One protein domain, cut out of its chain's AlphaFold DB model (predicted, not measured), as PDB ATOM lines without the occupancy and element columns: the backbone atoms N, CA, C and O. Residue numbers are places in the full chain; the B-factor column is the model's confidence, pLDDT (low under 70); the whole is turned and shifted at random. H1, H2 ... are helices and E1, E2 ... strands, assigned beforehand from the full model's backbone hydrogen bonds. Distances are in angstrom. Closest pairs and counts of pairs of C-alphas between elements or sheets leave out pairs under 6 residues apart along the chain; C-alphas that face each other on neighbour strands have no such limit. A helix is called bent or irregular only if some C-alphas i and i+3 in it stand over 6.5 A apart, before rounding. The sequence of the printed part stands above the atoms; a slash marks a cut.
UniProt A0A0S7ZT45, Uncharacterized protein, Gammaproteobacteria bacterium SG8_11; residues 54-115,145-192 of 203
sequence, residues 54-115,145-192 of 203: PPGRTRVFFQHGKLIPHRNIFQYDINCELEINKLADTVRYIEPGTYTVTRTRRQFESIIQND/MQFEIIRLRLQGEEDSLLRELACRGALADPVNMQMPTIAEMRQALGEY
ATOM      1  N   PRO A  54     -46.853   6.340 -37.521       94.25
ATOM      2  CA  PRO A  54     -48.133   6.987 -37.261       94.25
ATOM      3  C   PRO A  54     -49.167   6.042 -36.624       94.25
ATOM      4  O   PRO A  54     -49.102   4.828 -36.845       94.25
ATOM      5  N   PRO A  55     -50.179   6.587 -35.920       95.25
ATOM      6  CA  PRO A  55     -51.319   5.820 -35.428       95.25
ATOM      7  C   PRO A  55     -51.987   4.987 -36.525       95.25
ATOM      8  O   PRO A  55     -52.094   5.421 -37.677       95.25
ATOM      9  N   GLY A  56     -52.452   3.790 -36.173       95.12
ATOM     10  CA  GLY A  56     -53.113   2.882 -37.111       95.12
ATOM     11  C   GLY A  56     -52.181   2.331 -38.195       95.12
ATOM     12  O   GLY A  56     -52.655   1.806 -39.204       95.12
ATOM     13  N   ARG A  57     -50.857   2.432 -38.015       95.44
ATOM     14  CA  ARG A  57     -49.854   1.857 -38.920       95.44
ATOM     15  C   ARG A  57     -48.825   1.041 -38.152       95.44
ATOM     16  O   ARG A  57     -48.607   1.226 -36.960       95.44
ATOM     17  N   THR A  58     -48.170   0.141 -38.873       97.00
ATOM     18  CA  THR A  58     -47.020  -0.629 -38.379       97.00
ATOM     19  C   THR A  58     -45.759  -0.361 -39.186       97.00
ATOM     20  O   THR A  58     -44.737  -0.981 -38.914       97.00
ATOM     21  N   ARG A  59     -45.821   0.521 -40.190       97.44
ATOM     22  CA  ARG A  59     -44.770   0.669 -41.198       97.44
ATOM     23  C   ARG A  59     -44.414   2.114 -41.475       97.44
ATOM     24  O   ARG A  59     -45.295   2.976 -41.532       97.44
ATOM     25  N   VAL A  60     -43.129   2.321 -41.720       97.81
ATOM     26  CA  VAL A  60     -42.550   3.547 -42.275       97.81
ATOM     27  C   VAL A  60     -41.866   3.207 -43.589       97.81
ATOM     28  O   VAL A  60     -41.266   2.141 -43.698       97.81
ATOM     29  N   PHE A  61     -41.989   4.085 -44.581       98.38
ATOM     30  CA  PHE A  61     -41.592   3.803 -45.958       98.38
ATOM     31  C   PHE A  61     -40.496   4.754 -46.419       98.38
ATOM     32  O   PHE A  61     -40.498   5.936 -46.070       98.38
ATOM     33  N   PHE A  62     -39.601   4.234 -47.247       98.56
ATOM     34  CA  PHE A  62     -38.446   4.931 -47.783       98.56
ATOM     35  C   PHE A  62     -38.372   4.745 -49.291       98.56
ATOM     36  O   PHE A  62     -38.545   3.635 -49.796       98.56
ATOM     37  N   GLN A  63     -38.089   5.824 -50.006       98.25
ATOM     38  CA  GLN A  63     -37.826   5.805 -51.440       98.25
ATOM     39  C   GLN A  63     -36.923   6.990 -51.782       98.25
ATOM     40  O   GLN A  63     -37.103   8.085 -51.247       98.25
ATOM     41  N   HIS A  64     -35.945   6.774 -52.663       97.69
ATOM     42  CA  HIS A  64     -34.974   7.802 -53.073       97.69
ATOM     43  C   HIS A  64     -34.273   8.507 -51.896       97.69
ATOM     44  O   HIS A  64     -34.077   9.724 -51.916       97.69
ATOM     45  N   GLY A  65     -33.947   7.754 -50.846       97.94
ATOM     46  CA  GLY A  65     -33.250   8.247 -49.661       97.94
ATOM     47  C   GLY A  65     -34.101   9.138 -48.760       97.94
ATOM     48  O   GLY A  65     -33.562   9.895 -47.954       97.94
ATOM     49  N   LYS A  66     -35.430   9.099 -48.907       98.00
ATOM     50  CA  LYS A  66     -36.372   9.928 -48.151       98.00
ATOM     51  C   LYS A  66     -37.421   9.074 -47.469       98.00
ATOM     52  O   LYS A  66     -37.938   8.131 -48.061       98.00
ATOM     53  N   LEU A  67     -37.802   9.486 -46.264       97.25
ATOM     54  CA  LEU A  67     -39.017   9.012 -45.617       97.25
ATOM     55  C   LEU A  67     -40.232   9.540 -46.395       97.25
ATOM     56  O   LEU A  67     -40.372  10.750 -46.585       97.25
ATOM     57  N   ILE A  68     -41.110   8.646 -46.845       96.62
ATOM     58  CA  ILE A  68     -42.293   9.003 -47.631       96.62
ATOM     59  C   ILE A  68     -43.577   8.405 -47.038       96.62
ATOM     60  O   ILE A  68     -43.562   7.325 -46.448       96.62
ATOM     61  N   PRO A  69     -44.735   9.069 -47.198       95.00
ATOM     62  CA  PRO A  69     -46.023   8.454 -46.897       95.00
ATOM     63  C   PRO A  69     -46.307   7.277 -47.838       95.00
ATOM     64  O   PRO A  69     -46.023   7.374 -49.027       95.00
ATOM     65  N   HIS A  70     -46.988   6.231 -47.351       93.69
ATOM     66  CA  HIS A  70     -47.399   5.077 -48.175       93.69
ATOM     67  C   HIS A  70     -48.069   5.514 -49.493       93.69
ATOM     68  O   HIS A  70     -47.680   5.087 -50.571       93.69
ATOM     69  N   ARG A  71     -49.026   6.448 -49.430       93.75
ATOM     70  CA  ARG A  71     -49.755   6.943 -50.614       93.75
ATOM     71  C   ARG A  71     -48.878   7.609 -51.690       93.75
ATOM     72  O   ARG A  71     -49.360   7.824 -52.792       93.75
ATOM     73  N   ASN A  72     -47.638   7.971 -51.360       95.12
ATOM     74  CA  ASN A  72     -46.706   8.639 -52.265       95.12
ATOM     75  C   ASN A  72     -45.659   7.675 -52.840       95.12
ATOM     76  O   ASN A  72     -44.752   8.132 -53.529       95.12
ATOM     77  N   ILE A  73     -45.735   6.375 -52.541       95.62
ATOM     78  CA  ILE A  73     -44.782   5.419 -53.097       95.62
ATOM     79  C   ILE A  73     -45.034   5.290 -54.595       95.62
ATOM     80  O   ILE A  73     -46.110   4.860 -55.016       95.62
ATOM     81  N   PHE A  74     -44.021   5.597 -55.398       95.94
ATOM     82  CA  PHE A  74     -44.060   5.314 -56.821       95.94
ATOM     83  C   PHE A  74     -43.686   3.850 -57.058       95.94
ATOM     84  O   PHE A  74     -42.584   3.419 -56.727       95.94
ATOM     85  N   GLN A  75     -44.628   3.061 -57.574       93.12
ATOM     86  CA  GLN A  75     -44.496   1.602 -57.612       93.12
ATOM     87  C   GLN A  75     -43.526   1.055 -58.653       93.12
ATOM     88  O   GLN A  75     -43.142  -0.103 -58.554       93.12
ATOM     89  N   TYR A  76     -43.122   1.879 -59.610       93.81
ATOM     90  CA  TYR A  76     -42.155   1.505 -60.636       93.81
ATOM     91  C   TYR A  76     -40.707   1.773 -60.207       93.81
ATOM     92  O   TYR A  76     -39.799   1.467 -60.967       93.81
ATOM     93  N   ASP A  77     -40.505   2.268 -58.981       95.25
ATOM     94  CA  ASP A  77     -39.192   2.454 -58.371       95.25
ATOM     95  C   ASP A  77     -39.062   1.633 -57.082       95.25
ATOM     96  O   ASP A  77     -40.036   1.335 -56.373       95.25
ATOM     97  N   ILE A  78     -37.815   1.321 -56.736       95.31
ATOM     98  CA  ILE A  78     -37.476   0.597 -55.513       95.31
ATOM     99  C   ILE A  78     -37.881   1.412 -54.288       95.31
ATOM    100  O   ILE A  78     -37.761   2.638 -54.235       95.31
ATOM    101  N   ASN A  79     -38.387   0.718 -53.280       97.56
ATOM    102  CA  ASN A  79     -38.723   1.296 -51.987       97.56
ATOM    103  C   ASN A  79     -38.510   0.257 -50.894       97.56
ATOM    104  O   ASN A  79     -38.560  -0.950 -51.137       97.56
ATOM    105  N   CYS A  80     -38.293   0.751 -49.685       98.38
ATOM    106  CA  CYS A  80     -38.117  -0.068 -48.502       98.38
ATOM    107  C   CYS A  80     -39.109   0.334 -47.415       98.38
ATOM    108  O   CYS A  80     -39.577   1.470 -47.362       98.38
ATOM    109  N   GLU A  81     -39.408  -0.593 -46.519       98.25
ATOM    110  CA  GLU A  81     -40.248  -0.389 -45.351       98.25
ATOM    111  C   GLU A  81     -39.592  -0.998 -44.110       98.25
ATOM    112  O   GLU A  81     -39.045  -2.101 -44.155       98.25
ATOM    113  N   LEU A  82     -39.668  -0.285 -42.986       98.62
ATOM    114  CA  LEU A  82     -39.429  -0.866 -41.667       98.62
ATOM    115  C   LEU A  82     -40.772  -1.160 -41.015       98.62
ATOM    116  O   LEU A  82     -41.662  -0.308 -41.026       98.62
ATOM    117  N   GLU A  83     -40.905  -2.339 -40.415       98.31
ATOM    118  CA  GLU A  83     -42.146  -2.789 -39.790       98.31
ATOM    119  C   GLU A  83     -41.974  -3.094 -38.298       98.31
ATOM    120  O   GLU A  83     -41.033  -3.780 -37.888       98.31
ATOM    121  N   ILE A  84     -42.923  -2.630 -37.481       97.50
ATOM    122  CA  ILE A  84     -43.012  -2.925 -36.046       97.50
ATOM    123  C   ILE A  84     -44.033  -4.028 -35.736       97.50
ATOM    124  O   ILE A  84     -44.952  -4.302 -36.507       97.50
ATOM    125  N   ASN A  85     -43.890  -4.683 -34.581       90.75
ATOM    126  CA  ASN A  85     -44.695  -5.858 -34.218       90.75
ATOM    127  C   ASN A  85     -46.191  -5.593 -33.992       90.75
ATOM    128  O   ASN A  85     -46.998  -6.492 -34.229       90.75
ATOM    129  N   LYS A  86     -46.563  -4.418 -33.472       88.94
ATOM    130  CA  LYS A  86     -47.920  -4.151 -32.976       88.94
ATOM    131  C   LYS A  86     -48.483  -2.865 -33.555       88.94
ATOM    132  O   LYS A  86     -47.832  -1.825 -33.518       88.94
ATOM    133  N   LEU A  87     -49.724  -2.961 -34.021       93.06
ATOM    134  CA  LEU A  87     -50.565  -1.812 -34.318       93.06
ATOM    135  C   LEU A  87     -50.879  -1.063 -33.016       93.06
ATOM    136  O   LEU A  87     -51.057  -1.687 -31.967       93.06
ATOM    137  N   ALA A  88     -50.948   0.260 -33.082       93.50
ATOM    138  CA  ALA A  88     -51.375   1.095 -31.970       93.50
ATOM    139  C   ALA A  88     -52.171   2.297 -32.484       93.50
ATOM    140  O   ALA A  88     -51.889   2.813 -33.565       93.50
ATOM    141  N   ASP A  89     -53.121   2.766 -31.679       95.19
ATOM    142  CA  ASP A  89     -53.910   3.977 -31.957       95.19
ATOM    143  C   ASP A  89     -53.172   5.265 -31.562       95.19
ATOM    144  O   ASP A  89     -53.676   6.373 -31.725       95.19
ATOM    145  N   THR A  90     -51.956   5.123 -31.038       95.62
ATOM    146  CA  THR A  90     -51.057   6.216 -30.687       95.62
ATOM    147  C   THR A  90     -49.774   6.124 -31.498       95.62
ATOM    148  O   THR A  90     -49.410   5.058 -32.001       95.62
ATOM    149  N   VAL A  91     -49.081   7.258 -31.616       96.06
ATOM    150  CA  VAL A  91     -47.766   7.327 -32.255       96.06
ATOM    151  C   VAL A  91     -46.809   6.353 -31.566       96.06
ATOM    152  O   VAL A  91     -46.732   6.293 -30.334       96.06
ATOM    153  N   ARG A  92     -46.061   5.595 -32.368       96.12
ATOM    154  CA  ARG A  92     -44.964   4.735 -31.912       96.12
ATOM    155  C   ARG A  92     -43.657   5.195 -32.529       96.12
ATOM    156  O   ARG A  92     -43.648   5.902 -33.531       96.12
ATOM    157  N   TYR A  93     -42.557   4.753 -31.938       95.81
ATOM    158  CA  TYR A  93     -41.228   5.103 -32.406       95.81
ATOM    159  C   TYR A  93     -40.409   3.849 -32.674       95.81
ATOM    160  O   TYR A  93     -40.483   2.869 -31.929       95.81
ATOM    161  N   ILE A  94     -39.641   3.896 -33.756       96.81
ATOM    162  CA  ILE A  94     -38.479   3.034 -33.948       96.81
ATOM    163  C   ILE A  94     -37.291   3.841 -33.434       96.81
ATOM    164  O   ILE A  94     -37.004   4.923 -33.952       96.81
ATOM    165  N   GLU A  95     -36.658   3.345 -32.379       95.94
ATOM    166  CA  GLU A  95     -35.482   3.985 -31.794       95.94
ATOM    167  C   GLU A  95     -34.242   3.768 -32.677       95.94
ATOM    168  O   GLU A  95     -34.167   2.760 -33.386       95.94
ATOM    169  N   PRO A  96     -33.263   4.691 -32.654       97.56
ATOM    170  CA  PRO A  96     -31.957   4.436 -33.241       97.56
ATOM    171  C   PRO A  96     -31.319   3.196 -32.614       97.56
ATOM    172  O   PRO A  96     -31.425   2.976 -31.407       97.56
ATOM    173  N   GLY A  97     -30.619   2.407 -33.419       97.00
ATOM    174  CA  GLY A  97     -29.977   1.201 -32.921       97.00
ATOM    175  C   GLY A  97     -29.516   0.258 -34.016       97.00
ATOM    176  O   GLY A  97     -29.786   0.449 -35.204       97.00
ATOM    177  N   THR A  98     -28.822  -0.789 -33.583       97.69
ATOM    178  CA  THR A  98     -28.289  -1.827 -34.462       97.69
ATOM    179  C   THR A  98     -29.101  -3.100 -34.314       97.69
ATOM    180  O   THR A  98     -29.185  -3.694 -33.240       97.69
ATOM    181  N   TYR A  99     -29.647  -3.563 -35.428       97.94
ATOM    182  CA  TYR A  99     -30.509  -4.728 -35.502       97.94
ATOM    183  C   TYR A  99     -29.823  -5.834 -36.290       97.94
ATOM    184  O   TYR A  99     -29.365  -5.635 -37.414       97.94
ATOM    185  N   THR A 100     -29.753  -7.026 -35.709       97.81
ATOM    186  CA  THR A 100     -29.148  -8.180 -36.374       97.81
ATOM    187  C   THR A 100     -30.175  -8.854 -37.271       97.81
ATOM    188  O   THR A 100     -31.274  -9.198 -36.831       97.81
ATOM    189  N   VAL A 101     -29.809  -9.084 -38.530       97.88
ATOM    190  CA  VAL A 101     -30.586  -9.915 -39.448       97.88
ATOM    191  C   VAL A 101     -30.501 -11.359 -38.965       97.88
ATOM    192  O   VAL A 101     -29.419 -11.938 -38.888       97.88
ATOM    193  N   THR A 102     -31.647 -11.951 -38.646       97.00
ATOM    194  CA  THR A 102     -31.756 -13.356 -38.219       97.00
ATOM    195  C   THR A 102     -32.251 -14.262 -39.335       97.00
ATOM    196  O   THR A 102     -31.995 -15.466 -39.326       97.00
ATOM    197  N   ARG A 103     -32.957 -13.699 -40.321       96.38
ATOM    198  CA  ARG A 103     -33.480 -14.448 -41.462       96.38
ATOM    199  C   ARG A 103     -33.670 -13.550 -42.672       96.38
ATOM    200  O   ARG A 103     -34.226 -12.467 -42.542       96.38
ATOM    201  N   THR A 104     -33.338 -14.081 -43.839       95.50
ATOM    202  CA  THR A 104     -33.556 -13.431 -45.134       95.50
ATOM    203  C   THR A 104     -34.511 -14.267 -45.970       95.50
ATOM    204  O   THR A 104     -34.401 -15.496 -45.998       95.50
ATOM    205  N   ARG A 105     -35.484 -13.627 -46.621       94.12
ATOM    206  CA  ARG A 105     -36.438 -14.272 -47.529       94.12
ATOM    207  C   ARG A 105     -36.582 -13.474 -48.818       94.12
ATOM    208  O   ARG A 105     -36.571 -12.250 -48.786       94.12
ATOM    209  N   ARG A 106     -36.782 -14.204 -49.912       91.62
ATOM    210  CA  ARG A 106     -37.254 -13.698 -51.201       91.62
ATOM    211  C   ARG A 106     -38.741 -14.010 -51.324       91.62
ATOM    212  O   ARG A 106     -39.158 -15.099 -50.919       91.62
ATOM    213  N   GLN A 107     -39.527 -13.064 -51.810       89.62
ATOM    214  CA  GLN A 107     -40.965 -13.205 -52.011       89.62
ATOM    215  C   GLN A 107     -41.401 -12.442 -53.251       89.62
ATOM    216  O   GLN A 107     -40.765 -11.465 -53.616       89.62
ATOM    217  N   PHE A 108     -42.532 -12.852 -53.809       86.81
ATOM    218  CA  PHE A 108     -43.186 -12.172 -54.914       86.81
ATOM    219  C   PHE A 108     -44.581 -11.750 -54.451       86.81
ATOM    220  O   PHE A 108     -45.238 -12.504 -53.725       86.81
ATOM    221  N   GLU A 109     -45.043 -10.574 -54.856       84.44
ATOM    222  CA  GLU A 109     -46.401 -10.093 -54.583       84.44
ATOM    223  C   GLU A 109     -47.072  -9.693 -55.893       84.44
ATOM    224  O   GLU A 109     -46.527  -8.886 -56.635       84.44
ATOM    225  N   SER A 110     -48.239 -10.267 -56.193       80.00
ATOM    226  CA  SER A 110     -49.009  -9.947 -57.403       80.00
ATOM    227  C   SER A 110     -50.009  -8.832 -57.138       80.00
ATOM    228  O   SER A 110     -50.766  -8.898 -56.170       80.00
ATOM    229  N   ILE A 111     -50.079  -7.853 -58.039       75.44
ATOM    230  CA  ILE A 111     -51.191  -6.907 -58.077       75.44
ATOM    231  C   ILE A 111     -52.294  -7.530 -58.926       75.44
ATOM    232  O   ILE A 111     -52.194  -7.609 -60.151       75.44
ATOM    233  N   ILE A 112     -53.365  -7.972 -58.275       60.78
ATOM    234  CA  ILE A 112     -54.585  -8.356 -58.981       60.78
ATOM    235  C   ILE A 112     -55.284  -7.055 -59.391       60.78
ATOM    236  O   ILE A 112     -55.849  -6.362 -58.544       60.78
ATOM    237  N   GLN A 113     -55.240  -6.699 -60.678       48.81
ATOM    238  CA  GLN A 113     -56.146  -5.689 -61.232       48.81
ATOM    239  C   GLN A 113     -57.562  -6.272 -61.246       48.81
ATOM    240  O   GLN A 113     -57.981  -6.926 -62.199       48.81
ATOM    241  N   ASN A 114     -58.303  -6.069 -60.159       41.97
ATOM    242  CA  ASN A 114     -59.737  -6.327 -60.129       41.97
ATOM    243  C   ASN A 114     -60.475  -5.186 -60.841       41.97
ATOM    244  O   ASN A 114     -61.100  -4.361 -60.188       41.97
ATOM    245  N   ASP A 115     -60.460  -5.168 -62.172       44.69
ATOM    246  CA  ASP A 115     -61.386  -4.316 -62.939       44.69
ATOM    247  C   ASP A 115     -62.758  -4.987 -63.156       44.69
ATOM    248  O   ASP A 115     -63.648  -4.411 -63.783       44.69
ATOM    249  N   MET A 145     -48.965  -7.955 -62.992       82.69
ATOM    250  CA  MET A 145     -47.748  -7.272 -62.568       82.69
ATOM    251  C   MET A 145     -47.400  -7.678 -61.132       82.69
ATOM    252  O   MET A 145     -48.283  -7.819 -60.278       82.69
ATOM    253  N   GLN A 146     -46.114  -7.869 -60.870       86.88
ATOM    254  CA  GLN A 146     -45.608  -8.388 -59.610       86.88
ATOM    255  C   GLN A 146     -44.443  -7.547 -59.078       86.88
ATOM    256  O   GLN A 146     -43.737  -6.869 -59.826       86.88
ATOM    257  N   PHE A 147     -44.255  -7.604 -57.763       88.81
ATOM    258  CA  PHE A 147     -43.066  -7.114 -57.079       88.81
ATOM    259  C   PHE A 147     -42.189  -8.278 -56.650       88.81
ATOM    260  O   PHE A 147     -42.697  -9.239 -56.077       88.81
ATOM    261  N   GLU A 148     -40.880  -8.119 -56.796       91.69
ATOM    262  CA  GLU A 148     -39.883  -8.913 -56.080       91.69
ATOM    263  C   GLU A 148     -39.546  -8.248 -54.748       91.69
ATOM    264  O   GLU A 148     -39.291  -7.047 -54.695       91.69
ATOM    265  N   ILE A 149     -39.544  -9.010 -53.661       94.06
ATOM    266  CA  ILE A 149     -39.404  -8.490 -52.300       94.06
ATOM    267  C   ILE A 149     -38.315  -9.260 -51.559       94.06
ATOM    268  O   ILE A 149     -38.373 -10.483 -51.401       94.06
ATOM    269  N   ILE A 150     -37.357  -8.519 -51.009       95.56
ATOM    270  CA  ILE A 150     -36.403  -9.020 -50.021       95.56
ATOM    271  C   ILE A 150     -36.919  -8.645 -48.635       95.56
ATOM    272  O   ILE A 150     -37.100  -7.466 -48.343       95.56
ATOM    273  N   ARG A 151     -37.122  -9.638 -47.763       97.44
ATOM    274  CA  ARG A 151     -37.499  -9.443 -46.354       97.44
ATOM    275  C   ARG A 151     -36.389  -9.904 -45.421       97.44
ATOM    276  O   ARG A 151     -35.943 -11.051 -45.499       97.44
ATOM    277  N   LEU A 152     -35.990  -9.026 -44.510       98.06
ATOM    278  CA  LEU A 152     -34.980  -9.253 -43.484       98.06
ATOM    279  C   LEU A 152     -35.648  -9.236 -42.111       98.06
ATOM    280  O   LEU A 152     -36.037  -8.180 -41.616       98.06
ATOM    281  N   ARG A 153     -35.752 -10.397 -41.464       98.19
ATOM    282  CA  ARG A 153     -36.199 -10.480 -40.072       98.19
ATOM    283  C   ARG A 153     -35.111  -9.913 -39.173       98.19
ATOM    284  O   ARG A 153     -33.964 -10.360 -39.232       98.19
ATOM    285  N   LEU A 154     -35.496  -8.977 -38.318       98.12
ATOM    286  CA  LEU A 154     -34.595  -8.242 -37.444       98.12
ATOM    287  C   LEU A 154     -34.757  -8.678 -35.990       98.12
ATOM    288  O   LEU A 154     -35.862  -8.982 -35.535       98.12
ATOM    289  N   GLN A 155     -33.637  -8.691 -35.276       97.38
ATOM    290  CA  GLN A 155     -33.560  -8.849 -33.831       97.38
ATOM    291  C   GLN A 155     -32.758  -7.682 -33.251       97.38
ATOM    292  O   GLN A 155     -31.600  -7.484 -33.623       97.38
ATOM    293  N   GLY A 156     -33.396  -6.903 -32.380       94.38
ATOM    294  CA  GLY A 156     -32.772  -5.828 -31.607       94.38
ATOM    295  C   GLY A 156     -32.673  -6.185 -30.127       94.38
ATOM    296  O   GLY A 156     -32.701  -7.363 -29.766       94.38
ATOM    297  N   GLU A 157     -32.590  -5.154 -29.290       90.38
ATOM    298  CA  GLU A 157     -32.704  -5.273 -27.832       90.38
ATOM    299  C   GLU A 157     -34.100  -5.768 -27.406       90.38
ATOM    300  O   GLU A 157     -35.039  -5.760 -28.205       90.38
ATOM    301  N   GLU A 158     -34.229  -6.211 -26.152       86.56
ATOM    302  CA  GLU A 158     -35.416  -6.910 -25.626       86.56
ATOM    303  C   GLU A 158     -36.730  -6.131 -25.834       86.56
ATOM    304  O   GLU A 158     -37.740  -6.722 -26.220       86.56
ATOM    305  N   ASP A 159     -36.690  -4.802 -25.712       85.62
ATOM    306  CA  ASP A 159     -37.855  -3.917 -25.860       85.62
ATOM    307  C   ASP A 159     -38.051  -3.358 -27.283       85.62
ATOM    308  O   ASP A 159     -38.949  -2.545 -27.534       85.62
ATOM    309  N   SER A 160     -37.237  -3.783 -28.253       91.50
ATOM    310  CA  SER A 160     -37.348  -3.294 -29.625       91.50
ATOM    311  C   SER A 160     -38.680  -3.680 -30.268       91.50
ATOM    312  O   SER A 160     -39.015  -4.854 -30.452       91.50
ATOM    313  N   LEU A 161     -39.397  -2.671 -30.764       93.44
ATOM    314  CA  LEU A 161     -40.594  -2.876 -31.576       93.44
ATOM    315  C   LEU A 161     -40.275  -3.298 -33.013       93.44
ATOM    316  O   LEU A 161     -41.131  -3.916 -33.655       93.44
ATOM    317  N   LEU A 162     -39.082  -2.955 -33.514       97.44
ATOM    318  CA  LEU A 162     -38.683  -3.185 -34.897       97.44
ATOM    319  C   LEU A 162     -38.520  -4.677 -35.174       97.44
ATOM    320  O   LEU A 162     -37.857  -5.404 -34.432       97.44
ATOM    321  N   ARG A 163     -39.142  -5.124 -36.263       97.00
ATOM    322  CA  ARG A 163     -39.319  -6.542 -36.565       97.00
ATOM    323  C   ARG A 163     -38.723  -6.936 -37.911       97.00
ATOM    324  O   ARG A 163     -38.212  -8.048 -38.047       97.00
ATOM    325  N   GLU A 164     -38.831  -6.073 -38.906       98.19
ATOM    326  CA  GLU A 164     -38.492  -6.425 -40.278       98.19
ATOM    327  C   GLU A 164     -38.082  -5.185 -41.065       98.19
ATOM    328  O   GLU A 164     -38.646  -4.109 -40.871       98.19
ATOM    329  N   LEU A 165     -37.108  -5.373 -41.950       98.56
ATOM    330  CA  LEU A 165     -36.843  -4.497 -43.082       98.56
ATOM    331  C   LEU A 165     -37.250  -5.256 -44.341       98.56
ATOM    332  O   LEU A 165     -36.739  -6.351 -44.585       98.56
ATOM    333  N   ALA A 166     -38.147  -4.690 -45.137       97.94
ATOM    334  CA  ALA A 166     -38.492  -5.224 -46.445       97.94
ATOM    335  C   ALA A 166     -38.163  -4.197 -47.525       97.94
ATOM    336  O   ALA A 166     -38.414  -3.013 -47.341       97.94
ATOM    337  N   CYS A 167     -37.610  -4.635 -48.649       97.25
ATOM    338  CA  CYS A 167     -37.397  -3.790 -49.818       97.25
ATOM    339  C   CYS A 167     -38.004  -4.473 -51.031       97.25
ATOM    340  O   CYS A 167     -37.760  -5.662 -51.252       97.25
ATOM    341  N   ARG A 168     -38.792  -3.723 -51.802       95.06
ATOM    342  CA  ARG A 168     -39.409  -4.212 -53.031       95.06
ATOM    343  C   ARG A 168     -38.753  -3.598 -54.262       95.06
ATOM    344  O   ARG A 168     -38.414  -2.413 -54.256       95.06
ATOM    345  N   GLY A 169     -38.617  -4.423 -55.292       93.38
ATOM    346  CA  GLY A 169     -38.260  -4.046 -56.652       93.38
ATOM    347  C   GLY A 169     -39.325  -3.172 -57.317       93.38
ATOM    348  O   GLY A 169     -40.406  -2.942 -56.767       93.38
ATOM    349  N   ALA A 170     -39.017  -2.710 -58.525       92.94
ATOM    350  CA  ALA A 170     -39.994  -2.070 -59.395       92.94
ATOM    351  C   ALA A 170     -41.125  -3.045 -59.757       92.94
ATOM    352  O   ALA A 170     -40.888  -4.234 -59.979       92.94
ATOM    353  N   LEU A 171     -42.352  -2.532 -59.841       91.94
ATOM    354  CA  LEU A 171     -43.480  -3.272 -60.389       91.94
ATOM    355  C   LEU A 171     -43.212  -3.598 -61.858       91.94
ATOM    356  O   LEU A 171     -43.016  -2.687 -62.665       91.94
ATOM    357  N   ALA A 172     -43.254  -4.877 -62.210       89.44
ATOM    358  CA  ALA A 172     -43.018  -5.318 -63.575       89.44
ATOM    359  C   ALA A 172     -43.825  -6.574 -63.910       89.44
ATOM    360  O   ALA A 172     -44.313  -7.284 -63.028       89.44
ATOM    361  N   ASP A 173     -43.940  -6.865 -65.203       87.81
ATOM    362  CA  ASP A 173     -44.334  -8.191 -65.668       87.81
ATOM    363  C   ASP A 173     -43.362  -9.264 -65.156       87.81
ATOM    364  O   ASP A 173     -42.164  -8.984 -65.054       87.81
ATOM    365  N   PRO A 174     -43.815 -10.508 -64.910       84.81
ATOM    366  CA  PRO A 174     -42.975 -11.562 -64.348       84.81
ATOM    367  C   PRO A 174     -41.667 -11.816 -65.100       84.81
ATOM    368  O   PRO A 174     -40.654 -12.125 -64.482       84.81
ATOM    369  N   VAL A 175     -41.663 -11.639 -66.425       84.94
ATOM    370  CA  VAL A 175     -40.469 -11.809 -67.274       84.94
ATOM    371  C   VAL A 175     -39.440 -10.684 -67.126       84.94
ATOM    372  O   VAL A 175     -38.274 -10.878 -67.455       84.94
ATOM    373  N   ASN A 176     -39.867  -9.521 -66.630       87.50
ATOM    374  CA  ASN A 176     -39.057  -8.314 -66.469       87.50
ATOM    375  C   ASN A 176     -38.804  -7.970 -64.994       87.50
ATOM    376  O   ASN A 176     -38.189  -6.944 -64.705       87.50
ATOM    377  N   MET A 177     -39.288  -8.792 -64.058       86.19
ATOM    378  CA  MET A 177     -39.077  -8.574 -62.633       86.19
ATOM    379  C   MET A 177     -37.596  -8.629 -62.273       86.19
ATOM    380  O   MET A 177     -36.847  -9.493 -62.730       86.19
ATOM    381  N   GLN A 178     -37.190  -7.711 -61.400       86.81
ATOM    382  CA  GLN A 178     -35.831  -7.641 -60.889       86.81
ATOM    383  C   GLN A 178     -35.844  -7.542 -59.367       86.81
ATOM    384  O   GLN A 178     -36.576  -6.746 -58.776       86.81
ATOM    385  N   MET A 179     -34.996  -8.357 -58.742       88.06
ATOM    386  CA  MET A 179     -34.688  -8.236 -57.322       88.06
ATOM    387  C   MET A 179     -33.980  -6.907 -57.058       88.06
ATOM    388  O   MET A 179     -33.043  -6.588 -57.793       88.06
ATOM    389  N   PRO A 180     -34.348  -6.173 -55.992       92.00
ATOM    390  CA  PRO A 180     -33.587  -5.001 -55.600       92.00
ATOM    391  C   PRO A 180     -32.185  -5.431 -55.153       92.00
ATOM    392  O   PRO A 180     -32.023  -6.294 -54.287       92.00
ATOM    393  N   THR A 181     -31.163  -4.821 -55.738       92.19
ATOM    394  CA  THR A 181     -29.770  -4.970 -55.313       92.19
ATOM    395  C   THR A 181     -29.555  -4.301 -53.956       92.19
ATOM    396  O   THR A 181     -30.282  -3.383 -53.569       92.19
ATOM    397  N   ILE A 182     -28.499  -4.681 -53.227       92.69
ATOM    398  CA  ILE A 182     -28.168  -3.991 -51.969       92.69
ATOM    399  C   ILE A 182     -27.866  -2.506 -52.195       92.69
ATOM    400  O   ILE A 182     -28.212  -1.683 -51.347       92.69
ATOM    401  N   ALA A 183     -27.239  -2.146 -53.317       93.19
ATOM    402  CA  ALA A 183     -26.967  -0.750 -53.643       93.19
ATOM    403  C   ALA A 183     -28.269   0.059 -53.757       93.19
ATOM    404  O   ALA A 183     -28.386   1.123 -53.151       93.19
ATOM    405  N   GLU A 184     -29.275  -0.480 -54.444       95.06
ATOM    406  CA  GLU A 184     -30.582   0.166 -54.573       95.06
ATOM    407  C   GLU A 184     -31.350   0.195 -53.248       95.06
ATOM    408  O   GLU A 184     -31.969   1.206 -52.922       95.06
ATOM    409  N   MET A 185     -31.275  -0.872 -52.442       96.50
ATOM    410  CA  MET A 185     -31.840  -0.876 -51.088       96.50
ATOM    411  C   MET A 185     -31.233   0.253 -50.244       96.50
ATOM    412  O   MET A 185     -31.964   1.026 -49.625       96.50
ATOM    413  N   ARG A 186     -29.900   0.390 -50.246       96.75
ATOM    414  CA  ARG A 186     -29.180   1.464 -49.541       96.75
ATOM    415  C   ARG A 186     -29.576   2.842 -50.070       96.75
ATOM    416  O   ARG A 186     -29.836   3.738 -49.276       96.75
ATOM    417  N   GLN A 187     -29.689   3.002 -51.387       97.31
ATOM    418  CA  GLN A 187     -30.142   4.251 -51.999       97.31
ATOM    419  C   GLN A 187     -31.572   4.611 -51.577       97.31
ATOM    420  O   GLN A 187     -31.849   5.773 -51.291       97.31
ATOM    421  N   ALA A 188     -32.488   3.640 -51.531       98.06
ATOM    422  CA  ALA A 188     -33.866   3.875 -51.117       98.06
ATOM    423  C   ALA A 188     -33.953   4.308 -49.648       98.06
ATOM    424  O   ALA A 188     -34.701   5.237 -49.342       98.06
ATOM    425  N   LEU A 189     -33.167   3.675 -48.772       98.50
ATOM    426  CA  LEU A 189     -33.099   3.966 -47.339       98.50
ATOM    427  C   LEU A 189     -32.408   5.300 -47.019       98.50
ATOM    428  O   LEU A 189     -32.830   6.000 -46.097       98.50
ATOM    429  N   GLY A 190     -31.383   5.671 -47.790       98.00
ATOM    430  CA  GLY A 190     -30.613   6.900 -47.603       98.00
ATOM    431  C   GLY A 190     -29.944   6.982 -46.230       98.00
ATOM    432  O   GLY A 190     -29.542   5.978 -45.652       98.00
ATOM    433  N   GLU A 191     -29.871   8.195 -45.685       97.69
ATOM    434  CA  GLU A 191     -29.196   8.483 -44.408       97.69
ATOM    435  C   GLU A 191     -29.937   7.939 -43.171       97.69
ATOM    436  O   GLU A 191     -29.416   7.979 -42.062       97.69
ATOM    437  N   TYR A 192     -31.167   7.438 -43.325       98.44
ATOM    438  CA  TYR A 192     -31.974   6.976 -42.192       98.44
ATOM    439  C   TYR A 192     -31.540   5.600 -41.691       98.44
ATOM    440  O   TYR A 192     -31.615   5.325 -40.489       98.44
TER     441      TYR A 192
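This is residues 54 to 115 and 145 to 192 of the 203 residues of an uncharacterized protein of Gammaproteobacteria bacterium SG8_11 (UniProt A0A0S7ZT45). One strongly twisted sheet of six strands forms a wall, and the single helix H1 packs across one face of it, mainly on E1, E2 and E3. The long edge strand E5 bends by 77 degrees at residue 102, and short E4 lies outside the sheet. The printed part has 110 residues, with named strands E1 to E7 and then H1; the sheet runs E2 E1 E3 E7 E6 E5, antiparallel throughout. It is mostly strand, in two layers, a helix on one face of a sheet, and compact, with a radius of gyration of the C-alphas of 14.4 A and spans of 42 by 29 by 23 A.

E1, residues 59 to 63, and E2, residues 66 to 68, form a hairpin, with N 68 and O 61 2.9 A apart, within hydrogen-bond range. E3, residues 79 to 84, is antiparallel to E1, with N 62 and O 80 at 2.8 A. E4, residues 92 to 94, pairs with no named strand. E5, residues 97 to 110, is antiparallel to E6, residues 146 to 155, with N 149 and O 107 at 2.7 A. E7, residues 162 to 168, forms a hairpin with E6, with N 152 and O 165 at 2.8 A, and is antiparallel to E3, with N 81 and O 166 at 2.7 A. H1, residues 182 to 192, is on the sheet at a height of 7.6 A, across the strands at 66 degrees to E1 on the local plane; its closest C-alphas to E1 are Ala 188 and Gln 63, 4.4 A. H1 is irregular, C-alphas 188 and 191 being 9.4 A apart, with 5 of 7 O i to N i+4 pairs within range.

E1 begins at C-alpha 59 (-44.770, 0.669, -41.198). E5 measures 33.0 A, E6 28.5 A, E7 18.2 A and H1 15.2 A, ending at C-alpha 192 (-31.974, 6.976, -42.192).

The C-alphas farthest apart, of Asp 115 and Glu 158, are 45.5 A apart. Residues 116 to 144 are not printed; C-alphas 115 and 145 are 14.0 A apart. E7 to H1 is a long link. Residues 112 to 115 have pLDDT under 70.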